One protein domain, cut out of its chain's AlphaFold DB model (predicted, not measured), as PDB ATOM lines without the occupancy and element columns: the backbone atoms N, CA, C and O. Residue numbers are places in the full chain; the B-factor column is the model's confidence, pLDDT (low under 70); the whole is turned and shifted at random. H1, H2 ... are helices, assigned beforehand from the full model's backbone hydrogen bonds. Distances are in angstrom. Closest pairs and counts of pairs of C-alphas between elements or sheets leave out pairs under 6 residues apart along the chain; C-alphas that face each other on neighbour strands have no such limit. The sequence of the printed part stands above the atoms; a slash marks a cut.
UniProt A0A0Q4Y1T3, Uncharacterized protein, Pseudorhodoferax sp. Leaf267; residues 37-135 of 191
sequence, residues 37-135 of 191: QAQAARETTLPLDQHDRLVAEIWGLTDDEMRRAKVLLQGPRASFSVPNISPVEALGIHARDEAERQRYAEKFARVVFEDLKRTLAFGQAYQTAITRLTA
ATOM      1  N   GLN A  37     222.541 256.542 258.562       59.12
ATOM      2  CA  GLN A  37     223.456 255.402 258.420       59.12
ATOM      3  C   GLN A  37     223.585 254.939 256.962       59.12
ATOM      4  O   GLN A  37     224.691 254.653 256.511       59.12
ATOM      5  N   ALA A  38     222.491 254.922 256.193       61.16
ATOM      6  CA  ALA A  38     222.529 254.579 254.771       61.16
ATOM      7  C   ALA A  38     223.246 255.644 253.921       61.16
ATOM      8  O   ALA A  38     223.957 255.299 252.977       61.16
ATOM      9  N   GLN A  39     223.093 256.931 254.251       61.50
ATOM     10  CA  GLN A  39     223.854 258.016 253.626       61.50
ATOM     11  C   GLN A  39     225.339 257.930 253.985       61.50
ATOM     12  O   GLN A  39     226.164 257.937 253.077       61.50
ATOM     13  N   ALA A  40     225.674 257.725 255.261       61.88
ATOM     14  CA  ALA A  40     227.056 257.533 255.697       61.88
ATOM     15  C   ALA A  40     227.718 256.323 255.008       61.88
ATOM     16  O   ALA A  40     228.840 256.425 254.523       61.88
ATOM     17  N   ALA A  41     227.008 255.199 254.869       61.41
ATOM     18  CA  ALA A  41     227.519 254.019 254.167       61.41
ATOM     19  C   ALA A  41     227.738 254.262 252.658       61.41
ATOM     20  O   ALA A  41     228.712 253.773 252.077       61.41
ATOM     21  N   ARG A  42     226.859 255.043 252.010       62.47
ATOM     22  CA  ARG A  42     227.037 255.460 250.607       62.47
ATOM     23  C   ARG A  42     228.213 256.423 250.443       62.47
ATOM     24  O   ARG A  42     228.953 256.286 249.475       62.47
ATOM     25  N   GLU A  43     228.426 257.331 251.396       63.78
ATOM     26  CA  GLU A  43     229.586 258.231 251.422       63.78
ATOM     27  C   GLU A  43     230.913 257.464 251.501       63.78
ATOM     28  O   GLU A  43     231.876 257.866 250.859       63.78
ATOM     29  N   THR A  44     230.980 256.338 252.217       61.34
ATOM     30  CA  THR A  44     232.229 255.568 252.385       61.34
ATOM     31  C   THR A  44     232.583 254.672 251.186       61.34
ATOM     32  O   THR A  44     233.745 254.318 251.014       61.34
ATOM     33  N   THR A  45     231.618 254.318 250.329       71.75
ATOM     34  CA  THR A  45     231.815 253.291 249.276       71.75
ATOM     35  C   THR A  45     232.052 253.879 247.877       71.75
ATOM     36  O   THR A  45     232.432 253.161 246.955       71.75
ATOM     37  N   LEU A  46     231.834 255.183 247.679       83.38
ATOM     38  CA  LEU A  46     231.974 255.804 246.360       83.38
ATOM     39  C   LEU A  46     233.450 255.967 245.958       83.38
ATOM     40  O   LEU A  46     234.187 256.682 246.641       83.38
ATOM     41  N   PRO A  47     233.898 255.363 244.841       89.56
ATOM     42  CA  PRO A  47     235.269 255.524 244.382       89.56
ATOM     43  C   PRO A  47     235.517 256.952 243.874       89.56
ATOM     44  O   PRO A  47     234.664 257.557 243.208       89.56
ATOM     45  N   LEU A  48     236.712 257.463 244.179       93.81
ATOM     46  CA  LEU A  48     237.245 258.704 243.618       93.81
ATOM     47  C   LEU A  48     238.200 258.382 242.474       93.81
ATOM     48  O   LEU A  48     239.192 257.669 242.682       93.81
ATOM     49  N   ASP A  49     237.913 258.925 241.297       95.50
ATOM     50  CA  ASP A  49     238.824 258.867 240.159       95.50
ATOM     51  C   ASP A  49     239.912 259.955 240.256       95.50
ATOM     52  O   ASP A  49     240.034 260.671 241.254       95.50
ATOM     53  N   GLN A  50     240.774 260.045 239.242       96.19
ATOM     54  CA  GLN A  50     241.843 261.046 239.220       96.19
ATOM     55  C   GLN A  50     241.297 262.476 239.107       96.19
ATOM     56  O   GLN A  50     241.871 263.391 239.696       96.19
ATOM     57  N   HIS A  51     240.202 262.674 238.370       95.44
ATOM     58  CA  HIS A  51     239.589 263.986 238.211       95.44
ATOM     59  C   HIS A  51     239.013 264.477 239.542       95.44
ATOM     60  O   HIS A  51     239.293 265.606 239.940       95.44
ATOM     61  N   ASP A  52     238.313 263.611 240.277       95.88
ATOM     62  CA  ASP A  52     237.780 263.921 241.603       95.88
ATOM     63  C   ASP A  52     238.882 264.393 242.559       95.88
ATOM     64  O   ASP A  52     238.699 265.365 243.287       95.88
ATOM     65  N   ARG A  53     240.043 263.726 242.549       96.56
ATOM     66  CA  ARG A  53     241.177 264.083 243.418       96.56
ATOM     67  C   ARG A  53     241.809 265.416 243.031       96.56
ATOM     68  O   ARG A  53     242.134 266.199 243.914       96.56
ATOM     69  N   LEU A  54     241.937 265.696 241.733       97.38
ATOM     70  CA  LEU A  54     242.414 266.997 241.251       97.38
ATOM     71  C   LEU A  54     241.454 268.120 241.655       97.38
ATOM     72  O   LEU A  54     241.880 269.169 242.130       97.38
ATOM     73  N   VAL A  55     240.149 267.895 241.510       96.88
ATOM     74  CA  VAL A  55     239.130 268.853 241.947       96.88
ATOM     75  C   VAL A  55     239.180 269.037 243.466       96.88
ATOM     76  O   VAL A  55     239.125 270.171 243.942       96.88
ATOM     77  N   ALA A  56     239.333 267.955 244.233       97.38
ATOM     78  CA  ALA A  56     239.501 268.027 245.680       97.38
ATOM     79  C   ALA A  56     240.726 268.869 246.058       97.38
ATOM     80  O   ALA A  56     240.614 269.741 246.913       97.38
ATOM     81  N   GLU A  57     241.859 268.683 245.378       97.19
ATOM     82  CA  GLU A  57     243.078 269.465 245.592       97.19
ATOM     83  C   GLU A  57     242.860 270.962 245.323       97.19
ATOM     84  O   GLU A  57     243.188 271.786 246.178       97.19
ATOM     85  N   ILE A  58     242.231 271.319 244.194       96.69
ATOM     86  CA  ILE A  58     241.922 272.716 243.827       96.69
ATOM     87  C   ILE A  58     241.113 273.409 244.928       96.69
ATOM     88  O   ILE A  58     241.388 274.555 245.282       96.69
ATOM     89  N   TRP A  59     240.129 272.707 245.490       97.50
ATOM     90  CA  TRP A  59     239.261 273.233 246.545       97.50
ATOM     91  C   TRP A  59     239.796 272.993 247.968       97.50
ATOM     92  O   TRP A  59     239.162 273.394 248.948       97.50
ATOM     93  N   GLY A  60     240.955 272.344 248.108       97.06
ATOM     94  CA  GLY A  60     241.550 271.969 249.390       97.06
ATOM     95  C   GLY A  60     240.674 271.027 250.223       97.06
ATOM     96  O   GLY A  60     240.617 271.174 251.446       97.06
ATOM     97  N   LEU A  61     239.937 270.120 249.587       98.06
ATOM     98  CA  LEU A  61     239.069 269.122 250.215       98.06
ATOM     99  C   LEU A  61     239.836 267.826 250.491       98.06
ATOM    100  O   LEU A  61     240.737 267.457 249.742       98.06
ATOM    101  N   THR A  62     239.457 267.109 251.550       97.50
ATOM    102  CA  THR A  62     239.930 265.729 251.742       97.50
ATOM    103  C   THR A  62     239.158 264.752 250.854       97.50
ATOM    104  O   THR A  62     238.055 265.050 250.389       97.50
ATOM    105  N   ASP A  63     239.691 263.543 250.674       96.00
ATOM    106  CA  ASP A  63     239.007 262.471 249.945       96.00
ATOM    107  C   ASP A  63     237.600 262.175 250.507       96.00
ATOM    108  O   ASP A  63     236.653 261.956 249.750       96.00
ATOM    109  N   ASP A  64     237.422 262.206 251.830       95.81
ATOM    110  CA  ASP A  64     236.105 261.995 252.454       95.81
ATOM    111  C   ASP A  64     235.125 263.128 252.138       95.81
ATOM    112  O   ASP A  64     233.936 262.900 251.908       95.81
ATOM    113  N   GLU A  65     235.617 264.363 252.104       96.94
ATOM    114  CA  GLU A  65     234.807 265.522 251.742       96.94
ATOM    115  C   GLU A  65     234.417 265.489 250.273       96.94
ATOM    116  O   GLU A  65     233.267 265.772 249.943       96.94
ATOM    117  N   MET A  66     235.337 265.076 249.403       97.62
ATOM    118  CA  MET A  66     235.055 264.915 247.985       97.62
ATOM    119  C   MET A  66     234.024 263.808 247.740       97.62
ATOM    120  O   MET A  66     233.089 264.005 246.963       97.62
ATOM    121  N   ARG A  67     234.113 262.674 248.452       96.00
ATOM    122  CA  ARG A  67     233.085 261.618 248.393       96.00
ATOM    123  C   ARG A  67     231.718 262.137 248.821       96.00
ATOM    124  O   ARG A  67     230.736 261.916 248.112       96.00
ATOM    125  N   ARG A  68     231.648 262.879 249.928       95.62
ATOM    126  CA  ARG A  68     230.396 263.492 250.395       95.62
ATOM    127  C   ARG A  68     229.837 264.487 249.384       95.62
ATOM    128  O   ARG A  68     228.651 264.434 249.066       95.62
ATOM    129  N   ALA A  69     230.682 265.352 248.830       95.81
ATOM    130  CA  ALA A  69     230.280 266.279 247.780       95.81
ATOM    131  C   ALA A  69     229.712 265.530 246.567       95.81
ATOM    132  O   ALA A  69     228.659 265.901 246.057       95.81
ATOM    133  N   LYS A  70     230.342 264.427 246.155       94.00
ATOM    134  CA  LYS A  70     229.883 263.587 245.042       94.00
ATOM    135  C   LYS A  70     228.505 262.972 245.309       94.00
ATOM    136  O   LYS A  70     227.656 263.013 244.424       94.00
ATOM    137  N   VAL A  71     228.232 262.494 246.530       93.56
ATOM    138  CA  VAL A  71     226.880 262.049 246.935       93.56
ATOM    139  C   VAL A  71     225.864 263.181 246.786       93.56
ATOM    140  O   VAL A  71     224.795 262.977 246.213       93.56
ATOM    141  N   LEU A  72     226.189 264.377 247.288       93.31
ATOM    142  CA  LEU A  72     225.295 265.536 247.219       93.31
ATOM    143  C   LEU A  72     225.008 265.931 245.765       93.31
ATOM    144  O   LEU A  72     223.851 266.138 245.405       93.31
ATOM    145  N   LEU A  73     226.043 265.969 244.925       91.94
ATOM    146  CA  LEU A  73     225.970 266.341 243.509       91.94
ATOM    147  C   LEU A  73     225.332 265.269 242.613       91.94
ATOM    148  O   LEU A  73     224.956 265.577 241.489       91.94
ATOM    149  N   GLN A  74     225.179 264.034 243.093       89.75
ATOM    150  CA  GLN A  74     224.365 262.992 242.448       89.75
ATOM    151  C   GLN A  74     222.931 262.939 243.006       89.75
ATOM    152  O   GLN A  74     222.075 262.241 242.465       89.75
ATOM    153  N   GLY A  75     222.669 263.645 244.110       87.25
ATOM    154  CA  GLY A  75     221.382 263.686 244.793       87.25
ATOM    155  C   GLY A  75     220.459 264.812 244.307       87.25
ATOM    156  O   GLY A  75     220.744 265.486 243.319       87.25
ATOM    157  N   PRO A  76     219.354 265.080 245.034       87.12
ATOM    158  CA  PRO A  76     218.361 266.093 244.656       87.12
ATOM    159  C   PRO A  76     218.945 267.488 244.426       87.12
ATOM    160  O   PRO A  76     218.418 268.248 243.618       87.12
ATOM    161  N   ARG A  77     220.048 267.812 245.112       88.69
ATOM    162  CA  ARG A  77     220.774 269.074 244.961       88.69
ATOM    163  C   ARG A  77     221.174 269.351 243.512       88.69
ATOM    164  O   ARG A  77     221.147 270.510 243.102       88.69
ATOM    165  N   ALA A  78     221.502 268.319 242.739       86.50
ATOM    166  CA  ALA A  78     221.855 268.447 241.329       86.50
ATOM    167  C   ALA A  78     220.730 269.091 240.502       86.50
ATOM    168  O   ALA A  78     220.995 269.916 239.635       86.50
ATOM    169  N   SER A  79     219.472 268.761 240.809       86.12
ATOM    170  CA  SER A  79     218.309 269.126 239.991       86.12
ATOM    171  C   SER A  79     217.919 270.603 240.056       86.12
ATOM    172  O   SER A  79     217.216 271.080 239.172       86.12
ATOM    173  N   PHE A  80     218.325 271.320 241.105       86.75
ATOM    174  CA  PHE A  80     217.984 272.735 241.313       86.75
ATOM    175  C   PHE A  80     219.213 273.626 241.532       86.75
ATOM    176  O   PHE A  80     219.081 274.786 241.921       86.75
ATOM    177  N   SER A  81     220.415 273.093 241.304       88.25
ATOM    178  CA  SER A  81     221.644 273.887 241.305       88.25
ATOM    179  C   SER A  81     221.921 274.467 239.927       88.25
ATOM    180  O   SER A  81     221.455 273.953 238.911       88.25
ATOM    181  N   VAL A  82     222.752 275.507 239.893       88.94
ATOM    182  CA  VAL A  82     223.419 275.895 238.650       88.94
ATOM    183  C   VAL A  82     224.224 274.707 238.102       88.94
ATOM    184  O   VAL A  82     224.788 273.938 238.896       88.94
ATOM    185  N   PRO A  83     224.306 274.544 236.769       89.25
ATOM    186  CA  PRO A  83     225.218 273.578 236.176       89.25
ATOM    187  C   PRO A  83     226.641 273.801 236.702       89.25
ATOM    188  O   PRO A  83     227.090 274.941 236.797       89.25
ATOM    189  N   ASN A  84     227.349 272.717 237.025       87.44
ATOM    190  CA  ASN A  84     228.740 272.743 237.501       87.44
ATOM    191  C   ASN A  84     228.977 273.492 238.827       87.44
ATOM    192  O   ASN A  84     230.063 274.033 239.033       87.44
ATOM    193  N   ILE A  85     227.997 273.519 239.738       94.50
ATOM    194  CA  ILE A  85     228.233 273.982 241.115       94.50
ATOM    195  C   ILE A  85     229.459 273.278 241.727       94.50
ATOM    196  O   ILE A  85     229.621 272.061 241.592       94.50
ATOM    197  N   SER A  86     230.331 274.036 242.398       95.81
ATOM    198  CA  SER A  86     231.557 273.467 242.958       95.81
ATOM    199  C   SER A  86     231.267 272.513 244.131       95.81
ATOM    200  O   SER A  86     230.284 272.687 244.863       95.81
ATOM    201  N   PRO A  87     232.127 271.505 244.375       96.88
ATOM    202  CA  PRO A  87     231.943 270.588 245.498       96.88
ATOM    203  C   PRO A  87     232.034 271.295 246.855       96.88
ATOM    204  O   PRO A  87     231.319 270.918 247.780       96.88
ATOM    205  N   VAL A  88     232.855 272.345 246.978       98.06
ATOM    206  CA  VAL A  88     232.956 273.125 248.220       98.06
ATOM    207  C   VAL A  88     231.678 273.920 248.503       98.06
ATOM    208  O   VAL A  88     231.243 273.974 249.651       98.06
ATOM    209  N   GLU A  89     231.022 274.470 247.478       97.19
ATOM    210  CA  GLU A  89     229.733 275.152 247.635       97.19
ATOM    211  C   GLU A  89     228.622 274.164 247.991       97.19
ATOM    212  O   GLU A  89     227.810 274.437 248.878       97.19
ATOM    213  N   ALA A  90     228.600 272.990 247.349       97.06
ATOM    214  CA  ALA A  90     227.659 271.930 247.699       97.06
ATOM    215  C   ALA A  90     227.812 271.521 249.173       97.06
ATOM    216  O   ALA A  90     226.821 271.456 249.901       97.06
ATOM    217  N   LEU A  91     229.048 271.324 249.640       97.88
ATOM    218  CA  LEU A  91     229.340 271.028 251.041       97.88
ATOM    219  C   LEU A  91     228.947 272.173 251.983       97.88
ATOM    220  O   LEU A  91     228.329 271.917 253.010       97.88
ATOM    221  N   GLY A  92     229.244 273.428 251.635       97.56
ATOM    222  CA  GLY A  92     228.897 274.594 252.453       97.56
ATOM    223  C   GLY A  92     227.389 274.777 252.625       97.56
ATOM    224  O   GLY A  92     226.907 275.074 253.719       97.56
ATOM    225  N   ILE A  93     226.608 274.540 251.572       96.00
ATOM    226  CA  ILE A  93     225.149 274.675 251.654       96.00
ATOM    227  C   ILE A  93     224.533 273.519 252.451       96.00
ATOM    228  O   ILE A  93     223.592 273.733 253.215       96.00
ATOM    229  N   HIS A  94     225.109 272.322 252.345       95.44
ATOM    230  CA  HIS A  94     224.694 271.133 253.093       95.44
ATOM    231  C   HIS A  94     225.491 270.900 254.389       95.44
ATOM    232  O   HIS A  94     225.479 269.791 254.923       95.44
ATOM    233  N   ALA A  95     226.169 271.928 254.908       97.69
ATOM    234  CA  ALA A  95     226.957 271.824 256.131       97.69
ATOM    235  C   ALA A  95     226.086 271.420 257.332       97.69
ATOM    236  O   ALA A  95     224.955 271.896 257.484       97.69
ATOM    237  N   ARG A  96     226.628 270.549 258.189       96.56
ATOM    238  CA  ARG A  96     225.938 269.969 259.354       96.56
ATOM    239  C   ARG A  96     225.778 270.964 260.500       96.56
ATOM    240  O   ARG A  96     224.831 270.855 261.275       96.56
ATOM    241  N   ASP A  97     226.690 271.923 260.584       97.50
ATOM    242  CA  ASP A  97     226.708 272.990 261.574       97.50
ATOM    243  C   ASP A  97     227.345 274.265 260.995       97.50
ATOM    244  O   ASP A  97     227.799 274.305 259.847       97.50
ATOM    245  N   GLU A  98     227.328 275.336 261.785       98.19
ATOM    246  CA  GLU A  98     227.828 276.645 261.359       98.19
ATOM    247  C   GLU A  98     229.353 276.686 261.213       98.19
ATOM    248  O   GLU A  98     229.874 277.373 260.336       98.19
ATOM    249  N   ALA A  99     230.084 275.913 262.019       98.44
ATOM    250  CA  ALA A  99     231.538 275.853 261.932       98.44
ATOM    251  C   ALA A  99     231.980 275.177 260.625       98.44
ATOM    252  O   ALA A  99     232.879 275.660 259.935       98.44
ATOM    253  N   GLU A 100     231.314 274.088 260.246       98.12
ATOM    254  CA  GLU A 100     231.521 273.407 258.973       98.12
ATOM    255  C   GLU A 100     231.144 274.313 257.794       98.12
ATOM    256  O   GLU A 100     231.890 274.384 256.813       98.12
ATOM    257  N   ARG A 101     230.044 275.070 257.909       98.62
ATOM    258  CA  ARG A 101     229.635 276.053 256.899       98.62
ATOM    259  C   ARG A 101     230.710 277.110 256.682       98.62
ATOM    260  O   ARG A 101     231.094 277.345 255.536       98.62
ATOM    261  N   GLN A 102     231.228 277.696 257.763       98.75
ATOM    262  CA  GLN A 102     232.282 278.700 257.664       98.75
ATOM    263  C   GLN A 102     233.566 278.137 257.071       98.75
ATOM    264  O   GLN A 102     234.139 278.707 256.146       98.75
ATOM    265  N   ARG A 103     233.979 276.951 257.517       98.62
ATOM    266  CA  ARG A 103     235.165 276.278 256.986       98.62
ATOM    267  C   ARG A 103     235.091 276.080 255.469       98.62
ATOM    268  O   ARG A 103     236.103 276.249 254.787       98.62
ATOM    269  N   TYR A 104     233.929 275.723 254.922       98.75
ATOM    270  CA  TYR A 104     233.758 275.608 253.470       98.75
ATOM    271  C   TYR A 104     233.694 276.969 252.768       98.75
ATOM    272  O   TYR A 104     234.298 277.123 251.706       98.75
ATOM    273  N   ALA A 105     233.049 277.971 253.369       98.62
ATOM    274  CA  ALA A 105     233.039 279.335 252.841       98.62
ATOM    275  C   ALA A 105     234.458 279.927 252.740       98.62
ATOM    276  O   ALA A 105     234.815 280.508 251.718       98.62
ATOM    277  N   GLU A 106     235.305 279.711 253.747       98.56
ATOM    278  CA  GLU A 106     236.704 280.151 253.742       98.56
ATOM    279  C   GLU A 106     237.540 279.452 252.661       98.56
ATOM    280  O   GLU A 106     238.363 280.092 251.999       98.56
ATOM    281  N   LYS A 107     237.331 278.145 252.447       98.50
ATOM    282  CA  LYS A 107     237.977 277.406 251.348       98.50
ATOM    283  C   LYS A 107     237.595 277.999 249.993       98.50
ATOM    284  O   LYS A 107     238.480 278.270 249.184       98.50
ATOM    285  N   PHE A 108     236.304 278.254 249.773       98.44
ATOM    286  CA  PHE A 108     235.814 278.886 248.549       98.44
ATOM    287  C   PHE A 108     236.415 280.285 248.355       98.44
ATOM    288  O   PHE A 108     237.001 280.572 247.310       98.44
ATOM    289  N   ALA A 109     236.352 281.130 249.389       98.38
ATOM    290  CA  ALA A 109     236.865 282.495 249.350       98.38
ATOM    291  C   ALA A 109     238.360 282.549 249.000       98.38
ATOM    292  O   ALA A 109     238.779 283.412 248.232       98.38
ATOM    293  N   ARG A 110     239.165 281.609 249.510       98.19
ATOM    294  CA  ARG A 110     240.598 281.523 249.198       98.19
ATOM    295  C   ARG A 110     240.854 281.260 247.716       98.19
ATOM    296  O   ARG A 110     241.699 281.928 247.127       98.19
ATOM    297  N   VAL A 111     240.135 280.310 247.122       97.00
ATOM    298  CA  VAL A 111     240.286 279.974 245.698       97.00
ATOM    299  C   VAL A 111     239.847 281.149 244.825       97.00
ATOM    300  O   VAL A 111     240.601 281.563 243.947       97.00
ATOM    301  N   VAL A 112     238.690 281.751 245.122       97.19
ATOM    302  CA  VAL A 112     238.183 282.929 244.397       97.19
ATOM    303  C   VAL A 112     239.143 284.113 244.504       97.19
ATOM    304  O   VAL A 112     239.398 284.795 243.516       97.19
ATOM    305  N   PHE A 113     239.717 284.354 245.682       98.06
ATOM    306  CA  PHE A 113     240.682 285.431 245.871       98.06
ATOM    307  C   PHE A 113     241.954 285.224 245.037       98.06
ATOM    308  O   PHE A 113     242.457 286.161 244.413       98.06
ATOM    309  N   GLU A 114     242.469 283.996 244.984       97.56
ATOM    310  CA  GLU A 114     243.631 283.674 244.159       97.56
ATOM    311  C   GLU A 114     243.325 283.746 242.655       97.56
ATOM    312  O   GLU A 114     244.187 284.153 241.871       97.56
ATOM    313  N   ASP A 115     242.115 283.393 242.230       97.44
ATOM    314  CA  ASP A 115     241.675 283.584 240.846       97.44
ATOM    315  C   ASP A 115     241.552 285.073 240.481       97.44
ATOM    316  O   ASP A 115     242.083 285.522 239.462       97.44
ATOM    317  N   LEU A 116     240.974 285.885 241.370       98.44
ATOM    318  CA  LEU A 116     240.858 287.332 241.181       98.44
ATOM    319  C   LEU A 116     242.228 287.992 240.990       98.44
ATOM    320  O   LEU A 116     242.395 288.830 240.105       98.44
ATOM    321  N   LYS A 117     243.239 287.584 241.768       98.38
ATOM    322  CA  LYS A 117     244.618 288.069 241.597       98.38
ATOM    323  C   LYS A 117     245.158 287.788 240.193       98.38
ATOM    324  O   LYS A 117     245.782 288.666 239.598       98.38
ATOM    325  N   ARG A 118     244.905 286.594 239.647       98.12
ATOM    326  CA  ARG A 118     245.322 286.225 238.280       98.12
ATOM    327  C   ARG A 118     244.575 287.035 237.233       98.12
ATOM    328  O   ARG A 118     245.201 287.559 236.315       98.12
ATOM    329  N   THR A 119     243.269 287.197 237.410       98.38
ATOM    330  CA  THR A 119     242.422 287.999 236.523       98.38
ATOM    331  C   THR A 119     242.882 289.457 236.478       98.38
ATOM    332  O   THR A 119     243.004 290.032 235.398       98.38
ATOM    333  N   LEU A 120     243.229 290.048 237.625       98.56
ATOM    334  CA  LEU A 120     243.768 291.410 237.688       98.56
ATOM    335  C   LEU A 120     245.144 291.524 237.020       98.56
ATOM    336  O   LEU A 120     245.376 292.465 236.261       98.56
ATOM    337  N   ALA A 121     246.041 290.564 237.256       98.31
ATOM    338  CA  ALA A 121     247.347 290.531 236.601       98.31
ATOM    339  C   ALA A 121     247.209 290.428 235.071       98.31
ATOM    340  O   ALA A 121     247.876 291.153 234.330       98.31
ATOM    341  N   PHE A 122     246.295 289.579 234.594       98.38
ATOM    342  CA  PHE A 122     245.973 289.485 233.174       98.38
ATOM    343  C   PHE A 122     245.393 290.796 232.634       98.38
ATOM    344  O   PHE A 122     245.839 291.266 231.590       98.38
ATOM    345  N   GLY A 123     244.470 291.434 233.360       97.88
ATOM    346  CA  GLY A 123     243.903 292.730 232.978       97.88
ATOM    347  C   GLY A 123     244.967 293.817 232.791       97.88
ATOM    348  O   GLY A 123     244.938 294.547 231.802       97.88
ATOM    349  N   GLN A 124     245.963 293.883 233.679       98.12
ATOM    350  CA  GLN A 124     247.094 294.812 233.545       98.12
ATOM    351  C   GLN A 124     247.971 294.501 232.323       98.12
ATOM    352  O   GLN A 124     248.375 295.413 231.593       98.12
ATOM    353  N   ALA A 125     248.257 293.219 232.080       97.69
ATOM    354  CA  ALA A 125     249.022 292.789 230.914       97.69
ATOM    355  C   ALA A 125     248.283 293.117 229.608       97.69
ATOM    356  O   ALA A 125     248.882 293.655 228.676       97.69
ATOM    357  N   TYR A 126     246.973 292.868 229.569       96.56
ATOM    358  CA  TYR A 126     246.103 293.217 228.453       96.56
ATOM    359  C   TYR A 126     246.089 294.727 228.200       96.56
ATOM    360  O   TYR A 126     246.319 295.159 227.072       96.56
ATOM    361  N   GLN A 127     245.920 295.541 229.247       93.31
ATOM    362  CA  GLN A 127     245.947 296.996 229.113       93.31
ATOM    363  C   GLN A 127     247.289 297.486 228.557       93.31
ATOM    364  O   GLN A 127     247.319 298.323 227.659       93.31
ATOM    365  N   THR A 128     248.402 296.925 229.035       94.12
ATOM    366  CA  THR A 128     249.743 297.235 228.516       94.12
ATOM    367  C   THR A 128     249.874 296.859 227.041       94.12
ATOM    368  O   THR A 128     250.445 297.622 226.259       94.12
ATOM    369  N   ALA A 129     249.348 295.697 226.646       94.94
ATOM    370  CA  ALA A 129     249.370 295.243 225.261       94.94
ATOM    371  C   ALA A 129     248.562 296.176 224.349       94.94
ATOM    372  O   ALA A 129     249.081 296.610 223.322       94.94
ATOM    373  N   ILE A 130     247.346 296.554 224.752       89.38
ATOM    374  CA  ILE A 130     246.516 297.504 224.002       89.38
ATOM    375  C   ILE A 130     247.200 298.864 223.896       89.38
ATOM    376  O   ILE A 130     247.289 299.393 222.794       89.38
ATOM    377  N   THR A 131     247.764 299.396 224.985       87.25
ATOM    378  CA  THR A 131     248.498 300.668 224.944       87.25
ATOM    379  C   THR A 131     249.669 300.614 223.967       87.25
ATOM    380  O   THR A 131     249.887 301.576 223.249       87.25
ATOM    381  N   ARG A 132     250.416 299.505 223.877       89.62
ATOM    382  CA  ARG A 132     251.493 299.370 222.876       89.62
ATOM    383  C   ARG A 132     250.964 299.355 221.444       89.62
ATOM    384  O   ARG A 132     251.604 299.926 220.572       89.62
ATOM    385  N   LEU A 133     249.824 298.707 221.211       88.69
ATOM    386  CA  LEU A 133     249.196 298.653 219.890       88.69
ATOM    387  C   LEU A 133     248.616 300.010 219.465       88.69
ATOM    388  O   LEU A 133     248.585 300.302 218.275       88.69
ATOM    389  N   THR A 134     248.172 300.839 220.414       85.06
ATOM    390  CA  THR A 134     247.544 302.144 220.141       85.06
ATOM    391  C   THR A 134     248.468 303.344 220.368       85.06
ATOM    392  O   THR A 134     248.119 304.459 219.975       85.06
ATOM    393  N   ALA A 135     249.651 303.153 220.963       68.12
ATOM    394  CA  ALA A 135     250.636 304.205 221.216       68.12
ATOM    395  C   ALA A 135     251.134 304.817 219.898       68.12
ATOM    396  O   ALA A 135     252.054 304.314 219.258       68.12
TER     397      ALA A 135
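This is residues 37 to 135 of the 191 residues of an uncharacterized protein of Pseudorhodoferax sp. Leaf267 (UniProt A0A0Q4Y1T3). A small compact head of short helices, H1 to H5, sits at one end of one long helix, H6, whose first part packs on H5 and H2 and whose remainder sticks out as a long arm, residues 113 to 135. In the head, H3 crosses H2 and H5, H1 packs on H3, and the short H4 sits in the loop between H3 and H5. The 99 printed residues hold six named helices, H1 to H6 in chain order, and no named strand: all helix. The whole is loose, with a radius of gyration of the C-alphas of 18.0 A, and spans 67 by 29 by 25 A.

H6, residues 98 to 134, touches H5, residues 87 to 93, with its residues 100 to 108 alone, closest at the C-alphas of Arg 101 and Gly 92, 4.7 A, at a steep tilt of 53 degrees, opposite ways. With residues 107 to 111 alone H6 touches H2, residues 50 to 59, about perpendicular at 88 degrees; the closest C-alphas, of Lys 107 and Trp 59, are 6.5 A apart. H3, residues 63 to 74, touches H5, about perpendicular at 74 degrees, with the C-alphas of Ala 69 and Pro 87 closest at 5.2 A. H1, residues 37 to 45, touches H3 at Glu 43 and Arg 68, their closest C-alphas, 5.4 A. H4, residues 77 to 80, is close to but not clearly touching H3, and is apart from H6. In H1, H2, H3, H5 and H6 every O i to N i+4 pair is within hydrogen-bond range; H4 is too short for such a pair.

H6 runs 52.3 A from C-alpha 98 at (227.828, 276.645, 261.359) to C-alpha 134 at (247.544, 302.144, 220.141). H3 is 16.5 A long, H2 14.5 A and H1 12.6 A, beginning at C-alpha 37 (223.456, 255.402, 258.420).

The C-alphas of Gln 37 and Ala 135, the two farthest apart, are 67.1 A apart. The printed part has no cut and no long link. pLDDT is under 70 at residues 37 to 44 and 135.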